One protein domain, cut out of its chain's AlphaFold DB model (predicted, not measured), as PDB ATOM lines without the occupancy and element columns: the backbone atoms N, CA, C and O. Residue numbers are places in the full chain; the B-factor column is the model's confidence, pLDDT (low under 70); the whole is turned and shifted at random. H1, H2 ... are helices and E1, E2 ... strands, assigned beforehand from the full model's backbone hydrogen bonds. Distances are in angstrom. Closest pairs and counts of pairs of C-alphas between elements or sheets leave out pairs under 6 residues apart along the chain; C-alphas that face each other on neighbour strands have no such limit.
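Overview. This is residues 3 to 67 of the 162 residues of an uncharacterized protein of Gemmatimonadetes bacterium (UniProt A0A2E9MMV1). Two short parallel strands, E1 and E2, lie side by side as a small sheet, with helix H1 packed along them and a longer helix, H2, running beside H1 in nearly the same direction. The loop of residues 7 to 20 reaches one end of the long axis at Asp 16, and H2 ends at the other end with Arg 67. The printed part has 65 residues with two named helices and two named strands, in the order E1, H1, E2, H2, and its class is mixed, helices and strands. It is compact, with a radius of gyration of the C-alphas of 11.4 A, yet elongated in outline, spanning 37 by 22 by 16 A.

Along the chain. Strand E1 is residues 3 to 6, beginning at C-alpha 3 at (-22.731, -45.099, 10.140). Strand E2 is residues 38 to 41. Helix H1, residues 21 to 33, measures 18.6 A from first to last C-alpha. Helix H2, residues 52 to 67, measures 23.5 A and ends at C-alpha 67 at (-17.786, -53.192, 30.490).

Arrangement. E1 and E2 are parallel neighbours at 21 degrees, with N 3 and O 38 within hydrogen-bond range at 2.8 A and N 6 and O 40 at 3.0 A. E1, H1 and E2 form a strand-helix-strand unit, two parallel neighbour strands with a helix between them in the chain, and its crossover is right-handed. The closest C-alphas of H1 and E2 are those of Phe 28 and Ile 39, 6.8 A apart; those of E1 and H1 are Ile 6 and Ala 24, 5.8 A apart. H1 and H2 are close but not clearly touching, nearest at the C-alphas of Thr 25 and His 57, 7.2 A apart. They run the same way at a shallow tilt of 16 degrees. E1 and H2 are apart. Every O i to N i+4 pair of H1 is within hydrogen-bond range, and 11 of 12 in H2.

Size, cuts and confidence. The two C-alphas farthest apart, those of Asp 16 and Arg 67, are 37.3 A apart. The printed part has no cut. The link from E1 to H1, 14 residues, is long. The mean pLDDT of the printed part is 95.7, and no printed residue is under 70.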
ATOM      1  N   SER A   3     -23.764 -45.755  10.945       92.94
ATOM      2  CA  SER A   3     -22.731 -45.099  10.140       92.94
ATOM      3  C   SER A   3     -22.108 -46.114   9.194       92.94
ATOM      4  O   SER A   3     -21.225 -46.901   9.546       92.94
ATOM      5  N   THR A   4     -22.611 -46.137   7.960       87.25
ATOM      6  CA  THR A   4     -22.210 -47.154   6.983       87.25
ATOM      7  C   THR A   4     -20.875 -46.851   6.313       87.25
ATOM      8  O   THR A   4     -20.369 -47.725   5.610       87.25
ATOM      9  N   LYS A   5     -20.301 -45.650   6.461       93.38
ATOM     10  CA  LYS A   5     -19.003 -45.284   5.875       93.38
ATOM     11  C   LYS A   5     -18.347 -44.164   6.678       93.38
ATOM     12  O   LYS A   5     -18.737 -43.009   6.545       93.38
ATOM     13  N   ILE A   6     -17.304 -44.500   7.427       97.25
ATOM     14  CA  ILE A   6     -16.367 -43.503   7.947       97.25
ATOM     15  C   ILE A   6     -15.207 -43.374   6.965       97.25
ATOM     16  O   ILE A   6     -14.465 -44.332   6.740       97.25
ATOM     17  N   TYR A   7     -15.085 -42.201   6.355       96.94
ATOM     18  CA  TYR A   7     -13.959 -41.847   5.497       96.94
ATOM     19  C   TYR A   7     -12.807 -41.287   6.328       96.94
ATOM     20  O   TYR A   7     -13.028 -40.747   7.408       96.94
ATOM     21  N   GLY A   8     -11.596 -41.401   5.788       97.06
ATOM     22  CA  GLY A   8     -10.379 -40.878   6.396       97.06
ATOM     23  C   GLY A   8      -9.261 -41.911   6.429       97.06
ATOM     24  O   GLY A   8      -9.419 -43.013   6.953       97.06
ATOM     25  N   ALA A   9      -8.156 -41.573   5.777       95.88
ATOM     26  CA  ALA A   9      -6.919 -42.346   5.719       95.88
ATOM     27  C   ALA A   9      -5.808 -41.428   5.195       95.88
ATOM     28  O   ALA A   9      -6.096 -40.506   4.433       95.88
ATOM     29  N   SER A  10      -4.547 -41.712   5.522       92.75
ATOM     30  CA  SER A  10      -3.393 -40.983   4.964       92.75
ATOM     31  C   SER A  10      -3.270 -41.117   3.440       92.75
ATOM     32  O   SER A  10      -2.682 -40.266   2.786       92.75
ATOM     33  N   THR A  11      -3.861 -42.162   2.857       92.50
ATOM     34  CA  THR A  11      -3.909 -42.412   1.406       92.50
ATOM     35  C   THR A  11      -5.141 -41.808   0.722       92.50
ATOM     36  O   THR A  11      -5.343 -41.981  -0.483       92.50
ATOM     37  N   SER A  12      -5.992 -41.106   1.473       92.44
ATOM     38  CA  SER A  12      -7.220 -40.510   0.955       92.44
ATOM     39  C   SER A  12      -6.924 -39.290   0.082       92.44
ATOM     40  O   SER A  12      -6.110 -38.441   0.423       92.44
ATOM     41  N   LYS A  13      -7.693 -39.102  -0.996       93.69
ATOM     42  CA  LYS A  13      -7.659 -37.864  -1.802       93.69
ATOM     43  C   LYS A  13      -8.227 -36.629  -1.086       93.69
ATOM     44  O   LYS A  13      -8.320 -35.562  -1.681       93.69
ATOM     45  N   TRP A  14      -8.712 -36.797   0.144       92.50
ATOM     46  CA  TRP A  14      -9.364 -35.755   0.936       92.50
ATOM     47  C   TRP A  14      -8.544 -35.328   2.159       92.50
ATOM     48  O   TRP A  14      -9.077 -34.625   3.015       92.50
ATOM     49  N   VAL A  15      -7.274 -35.744   2.252       92.94
ATOM     50  CA  VAL A  15      -6.383 -35.370   3.364       92.94
ATOM     51  C   VAL A  15      -6.272 -33.848   3.492       92.94
ATOM     52  O   VAL A  15      -6.439 -33.333   4.590       92.94
ATOM     53  N   ASP A  16      -6.176 -33.113   2.379       94.75
ATOM     54  CA  ASP A  16      -6.123 -31.636   2.370       94.75
ATOM     55  C   ASP A  16      -7.399 -30.959   2.910       94.75
ATOM     56  O   ASP A  16      -7.434 -29.753   3.137       94.75
ATOM     57  N   ARG A  17      -8.474 -31.729   3.119       94.38
ATOM     58  CA  ARG A  17      -9.726 -31.277   3.745       94.38
ATOM     59  C   ARG A  17      -9.836 -31.705   5.212       94.38
ATOM     60  O   ARG A  17     -10.926 -31.628   5.775       94.38
ATOM     61  N   GLY A  18      -8.756 -32.222   5.796       94.00
ATOM     62  CA  GLY A  18      -8.734 -32.787   7.144       94.00
ATOM     63  C   GLY A  18      -9.473 -34.122   7.271       94.00
ATOM     64  O   GLY A  18      -9.863 -34.490   8.371       94.00
ATOM     65  N   ILE A  19      -9.718 -34.845   6.168       96.06
ATOM     66  CA  ILE A  19     -10.352 -36.179   6.186       96.06
ATOM     67  C   ILE A  19      -9.248 -37.242   6.109       96.06
ATOM     68  O   ILE A  19      -9.071 -37.932   5.097       96.06
ATOM     69  N   ASP A  20      -8.478 -37.332   7.189       96.56
ATOM     70  CA  ASP A  20      -7.339 -38.230   7.375       96.56
ATOM     71  C   ASP A  20      -7.661 -39.380   8.354       96.56
ATOM     72  O   ASP A  20      -8.821 -39.636   8.688       96.56
ATOM     73  N   ALA A  21      -6.643 -40.134   8.779       95.94
ATOM     74  CA  ALA A  21      -6.828 -41.238   9.719       95.94
ATOM     75  C   ALA A  21      -7.366 -40.773  11.086       95.94
ATOM     76  O   ALA A  21      -8.234 -41.447  11.637       95.94
ATOM     77  N   GLY A  22      -6.912 -39.621  11.594       96.12
ATOM     78  CA  GLY A  22      -7.371 -39.061  12.868       96.12
ATOM     79  C   GLY A  22      -8.838 -38.646  12.807       96.12
ATOM     80  O   GLY A  22      -9.630 -38.974  13.690       96.12
ATOM     81  N   HIS A  23      -9.258 -38.023  11.704       97.12
ATOM     82  CA  HIS A  23     -10.671 -37.738  11.467       97.12
ATOM     83  C   HIS A  23     -11.532 -39.009  11.495       97.12
ATOM     84  O   HIS A  23     -12.616 -39.011  12.092       97.12
ATOM     85  N   ALA A  24     -11.062 -40.093  10.868       97.50
ATOM     86  CA  ALA A  24     -11.785 -41.360  10.852       97.50
ATOM     87  C   ALA A  24     -11.915 -41.964  12.255       97.50
ATOM     88  O   ALA A  24     -13.019 -42.334  12.661       97.50
ATOM     89  N   THR A  25     -10.815 -42.062  13.000       97.50
ATOM     90  CA  THR A  25     -10.810 -42.685  14.330       97.50
ATOM     91  C   THR A  25     -11.619 -41.885  15.345       97.50
ATOM     92  O   THR A  25     -12.423 -42.467  16.073       97.50
ATOM     93  N   GLN A  26     -11.525 -40.554  15.329       98.06
ATOM     94  CA  GLN A  26     -12.370 -39.708  16.173       98.06
ATOM     95  C   GLN A  26     -13.852 -39.836  15.801       98.06
ATOM     96  O   GLN A  26     -14.711 -39.923  16.673       98.06
ATOM     97  N   THR A  27     -14.183 -39.890  14.506       98.12
ATOM     98  CA  THR A  27     -15.574 -40.088  14.058       98.12
ATOM     99  C   THR A  27     -16.120 -41.440  14.503       98.12
ATOM    100  O   THR A  27     -17.293 -41.539  14.858       98.12
ATOM    101  N   PHE A  28     -15.287 -42.478  14.510       98.31
ATOM    102  CA  PHE A  28     -15.666 -43.792  15.016       98.31
ATOM    103  C   PHE A  28     -16.062 -43.727  16.494       98.31
ATOM    104  O   PHE A  28     -17.168 -44.148  16.833       98.31
ATOM    105  N   TRP A  29     -15.225 -43.131  17.343       98.25
ATOM    106  CA  TRP A  29     -15.504 -43.026  18.774       98.25
ATOM    107  C   TRP A  29     -16.676 -42.100  19.090       98.25
ATOM    108  O   TRP A  29     -17.555 -42.487  19.855       98.25
ATOM    109  N   ARG A  30     -16.771 -40.936  18.435       98.06
ATOM    110  CA  ARG A  30     -17.937 -40.044  18.572       98.06
ATOM    111  C   ARG A  30     -19.243 -40.750  18.230       98.06
ATOM    112  O   ARG A  30     -20.224 -40.587  18.945       98.06
ATOM    113  N   ASN A  31     -19.259 -41.561  17.171       98.12
ATOM    114  CA  ASN A  31     -20.443 -42.338  16.811       98.12
ATOM    115  C   ASN A  31     -20.746 -43.432  17.847       98.12
ATOM    116  O   ASN A  31     -21.915 -43.657  18.150       98.12
ATOM    117  N   LEU A  32     -19.720 -44.112  18.373       97.94
ATOM    118  CA  LEU A  32     -19.891 -45.176  19.367       97.94
ATOM    119  C   LEU A  32     -20.475 -44.624  20.664       97.94
ATOM    120  O   LEU A  32     -21.512 -45.104  21.115       97.94
ATOM    121  N   ILE A  33     -19.855 -43.578  21.215       98.25
ATOM    122  CA  ILE A  33     -20.364 -42.903  22.408       98.25
ATOM    123  C   ILE A  33     -21.743 -42.309  22.107       98.25
ATOM    124  O   ILE A  33     -22.685 -42.577  22.839       98.25
ATOM    125  N   GLY A  34     -21.925 -41.665  20.953       97.44
ATOM    126  CA  GLY A  34     -23.208 -41.135  20.478       97.44
ATOM    127  C   GLY A  34     -24.323 -42.161  20.206       97.44
ATOM    128  O   GLY A  34     -25.353 -41.790  19.644       97.44
ATOM    129  N   GLY A  35     -24.152 -43.443  20.549       96.44
ATOM    130  CA  GLY A  35     -25.221 -44.447  20.513       96.44
ATOM    131  C   GLY A  35     -25.526 -45.016  19.123       96.44
ATOM    132  O   GLY A  35     -26.644 -45.468  18.848       96.44
ATOM    133  N   PHE A  36     -24.568 -44.991  18.194       97.00
ATOM    134  CA  PHE A  36     -24.753 -45.653  16.904       97.00
ATOM    135  C   PHE A  36     -24.722 -47.175  17.075       97.00
ATOM    136  O   PHE A  36     -23.778 -47.736  17.619       97.00
ATOM    137  N   ALA A  37     -25.725 -47.858  16.520       93.62
ATOM    138  CA  ALA A  37     -25.870 -49.311  16.619       93.62
ATOM    139  C   ALA A  37     -24.916 -50.069  15.679       93.62
ATOM    140  O   ALA A  37     -24.602 -51.234  15.909       93.62
ATOM    141  N   ALA A  38     -24.462 -49.417  14.605       94.38
ATOM    142  CA  ALA A  38     -23.474 -49.971  13.691       94.38
ATOM    143  C   ALA A  38     -22.574 -48.873  13.125       94.38
ATOM    144  O   ALA A  38     -23.048 -47.818  12.692       94.38
ATOM    145  N   ILE A  39     -21.269 -49.142  13.091       96.12
ATOM    146  CA  ILE A  39     -20.230 -48.212  12.649       96.12
ATOM    147  C   ILE A  39     -19.181 -49.016  11.884       96.12
ATOM    148  O   ILE A  39     -18.780 -50.089  12.331       96.12
ATOM    149  N   ARG A  40     -18.714 -48.518  10.735       95.38
ATOM    150  CA  ARG A  40     -17.575 -49.134  10.041       95.38
ATOM    151  C   ARG A  40     -16.686 -48.125   9.334       95.38
ATOM    152  O   ARG A  40     -17.165 -47.161   8.726       95.38
ATOM    153  N   PHE A  41     -15.393 -48.420   9.315       97.69
ATOM    154  CA  PHE A  41     -14.439 -47.729   8.460       97.69
ATOM    155  C   PHE A  41     -14.684 -48.074   6.989       97.69
ATOM    156  O   PHE A  41     -14.943 -49.224   6.619       97.69
ATOM    157  N   HIS A  42     -14.628 -47.061   6.127       97.56
ATOM    158  CA  HIS A  42     -14.623 -47.268   4.686       97.56
ATOM    159  C   HIS A  42     -13.319 -47.954   4.257       97.56
ATOM    160  O   HIS A  42     -12.302 -47.825   4.927       97.56
ATOM    161  N   ARG A  43     -13.338 -48.683   3.138       96.69
ATOM    162  CA  ARG A  43     -12.153 -49.387   2.627       96.69
ATOM    163  C   ARG A  43     -11.108 -48.421   2.030       96.69
ATOM    164  O   ARG A  43     -11.484 -47.326   1.598       96.69
ATOM    165  N   PRO A  44      -9.842 -48.851   1.898       96.25
ATOM    166  CA  PRO A  44      -8.828 -48.113   1.149       96.25
ATOM    167  C   PRO A  44      -9.234 -47.839  -0.315       96.25
ATOM    168  O   PRO A  44     -10.016 -48.605  -0.892       96.25
ATOM    169  N   PRO A  45      -8.716 -46.759  -0.933       95.56
ATOM    170  CA  PRO A  45      -7.728 -45.824  -0.374       95.56
ATOM    171  C   PRO A  45      -8.339 -44.687   0.466       95.56
ATOM    172  O   PRO A  45      -7.619 -43.899   1.054       95.56
ATOM    173  N   SER A  46      -9.667 -44.554   0.531       96.12
ATOM    174  CA  SER A  46     -10.318 -43.397   1.180       96.12
ATOM    175  C   SER A  46     -10.746 -43.630   2.633       96.12
ATOM    176  O   SER A  46     -11.406 -42.771   3.219       96.12
ATOM    177  N   GLY A  47     -10.419 -44.781   3.212       97.00
ATOM    178  CA  GLY A  47     -10.700 -45.114   4.605       97.00
ATOM    179  C   GLY A  47      -9.787 -46.226   5.117       97.00
ATOM    180  O   GLY A  47      -9.086 -46.870   4.334       97.00
ATOM    181  N   LEU A  48      -9.807 -46.450   6.431       97.12
ATOM    182  CA  LEU A  48      -8.908 -47.386   7.119       97.12
ATOM    183  C   LEU A  48      -9.198 -48.874   6.846       97.12
ATOM    184  O   LEU A  48      -8.333 -49.721   7.057       97.12
ATOM    185  N   GLY A  49     -10.398 -49.218   6.374       96.19
ATOM    186  CA  GLY A  49     -10.837 -50.602   6.191       96.19
ATOM    187  C   GLY A  49     -10.690 -51.425   7.474       96.19
ATOM    188  O   GLY A  49     -11.141 -51.005   8.534       96.19
ATOM    189  N   LEU A  50     -10.048 -52.590   7.362       95.75
ATOM    190  CA  LEU A  50      -9.612 -53.419   8.494       95.75
ATOM    191  C   LEU A  50      -8.077 -53.383   8.635       95.75
ATOM    192  O   LEU A  50      -7.445 -54.393   8.930       95.75
ATOM    193  N   GLY A  51      -7.461 -52.235   8.337       94.81
ATOM    194  CA  GLY A  51      -6.029 -52.019   8.545       94.81
ATOM    195  C   GLY A  51      -5.657 -51.985  10.028       94.81
ATOM    196  O   GLY A  51      -6.527 -51.991  10.897       94.81
ATOM    197  N   GLU A  52      -4.361 -51.922  10.311       93.75
ATOM    198  CA  GLU A  52      -3.802 -51.983  11.668       93.75
ATOM    199  C   GLU A  52      -4.427 -50.954  12.624       93.75
ATOM    200  O   GLU A  52      -5.016 -51.343  13.629       93.75
ATOM    201  N   VAL A  53      -4.452 -49.673  12.233       93.88
ATOM    202  CA  VAL A  53      -5.091 -48.597  13.016       93.88
ATOM    203  C   VAL A  53      -6.570 -48.892  13.291       93.88
ATOM    204  O   VAL A  53      -7.044 -48.731  14.409       93.88
ATOM    205  N   ALA A  54      -7.324 -49.378  12.300       95.56
ATOM    206  CA  ALA A  54      -8.724 -49.736  12.525       95.56
ATOM    207  C   ALA A  54      -8.859 -50.896  13.523       95.56
ATOM    208  O   ALA A  54      -9.754 -50.880  14.365       95.56
ATOM    209  N   GLN A  55      -7.980 -51.897  13.450       95.19
ATOM    210  CA  GLN A  55      -8.000 -53.032  14.368       95.19
ATOM    211  C   GLN A  55      -7.650 -52.627  15.806       95.19
ATOM    212  O   GLN A  55      -8.281 -53.159  16.720       95.19
ATOM    213  N   TRP A  56      -6.723 -51.683  16.008       93.31
ATOM    214  CA  TRP A  56      -6.420 -51.096  17.322       93.31
ATOM    215  C   TRP A  56      -7.671 -50.500  17.963       93.31
ATOM    216  O   TRP A  56      -8.129 -50.959  19.011       93.31
ATOM    217  N   HIS A  57      -8.324 -49.585  17.249       96.06
ATOM    218  CA  HIS A  57      -9.545 -48.940  17.727       96.06
ATOM    219  C   HIS A  57     -10.694 -49.933  17.961       96.06
ATOM    220  O   HIS A  57     -11.439 -49.796  18.930       96.06
ATOM    221  N   LEU A  58     -10.838 -50.962  17.115       95.94
ATOM    222  CA  LEU A  58     -11.867 -51.993  17.292       95.94
ATOM    223  C   LEU A  58     -11.617 -52.877  18.523       95.94
ATOM    224  O   LEU A  58     -12.582 -53.295  19.165       95.94
ATOM    225  N   ARG A  59     -10.357 -53.169  18.870       95.44
ATOM    226  CA  ARG A  59     -10.028 -53.909  20.099       95.44
ATOM    227  C   ARG A  59     -10.356 -53.093  21.342       95.44
ATOM    228  O   ARG A  59     -11.068 -53.605  22.205       95.44
ATOM    229  N   ALA A  60      -9.933 -51.830  21.384       96.00
ATOM    230  CA  ALA A  60     -10.256 -50.919  22.480       96.00
ATOM    231  C   ALA A  60     -11.779 -50.745  22.634       96.00
ATOM    232  O   ALA A  60     -12.322 -50.937  23.720       96.00
ATOM    233  N   ALA A  61     -12.502 -50.507  21.535       96.69
ATOM    234  CA  ALA A  61     -13.963 -50.411  21.550       96.69
ATOM    235  C   ALA A  61     -14.640 -51.691  22.046       96.69
ATOM    236  O   ALA A  61     -15.646 -51.625  22.751       96.69
ATOM    237  N   ARG A  62     -14.089 -52.867  21.717       95.56
ATOM    238  CA  ARG A  62     -14.601 -54.135  22.238       95.56
ATOM    239  C   ARG A  62     -14.364 -54.278  23.742       95.56
ATOM    240  O   ARG A  62     -15.257 -54.780  24.414       95.56
ATOM    241  N   SER A  63     -13.222 -53.821  24.259       95.38
ATOM    242  CA  SER A  63     -12.958 -53.780  25.708       95.38
ATOM    243  C   SER A  63     -13.983 -52.895  26.429       95.38
ATOM    244  O   SER A  63     -14.620 -53.333  27.385       95.38
ATOM    245  N   VAL A  64     -14.247 -51.697  25.892       97.00
ATOM    246  CA  VAL A  64     -15.285 -50.781  26.405       97.00
ATOM    247  C   VAL A  64     -16.663 -51.447  26.384       97.00
ATOM    248  O   VAL A  64     -17.352 -51.471  27.398       97.00
ATOM    249  N   ALA A  65     -17.060 -52.047  25.258       96.44
ATOM    250  CA  ALA A  65     -18.377 -52.670  25.101       96.44
ATOM    251  C   ALA A  65     -18.596 -53.918  25.975       96.44
ATOM    252  O   ALA A  65     -19.735 -54.329  26.171       96.44
ATOM    253  N   GLN A  66     -17.533 -54.532  26.499       96.44
ATOM    254  CA  GLN A  66     -17.639 -55.615  27.482       96.44
ATOM    255  C   GLN A  66     -17.921 -55.107  28.901       96.44
ATOM    256  O   GLN A  66     -18.316 -55.898  29.753       96.44
ATOM    257  N   ARG A  67     -17.701 -53.814  29.160       96.94
ATOM    258  CA  ARG A  67     -17.786 -53.192  30.490       96.94
ATOM    259  C   ARG A  67     -18.904 -52.162  30.592       96.94
ATOM    260  O   ARG A  67     -19.384 -51.916  31.690       96.94
TER     261      ARG A  67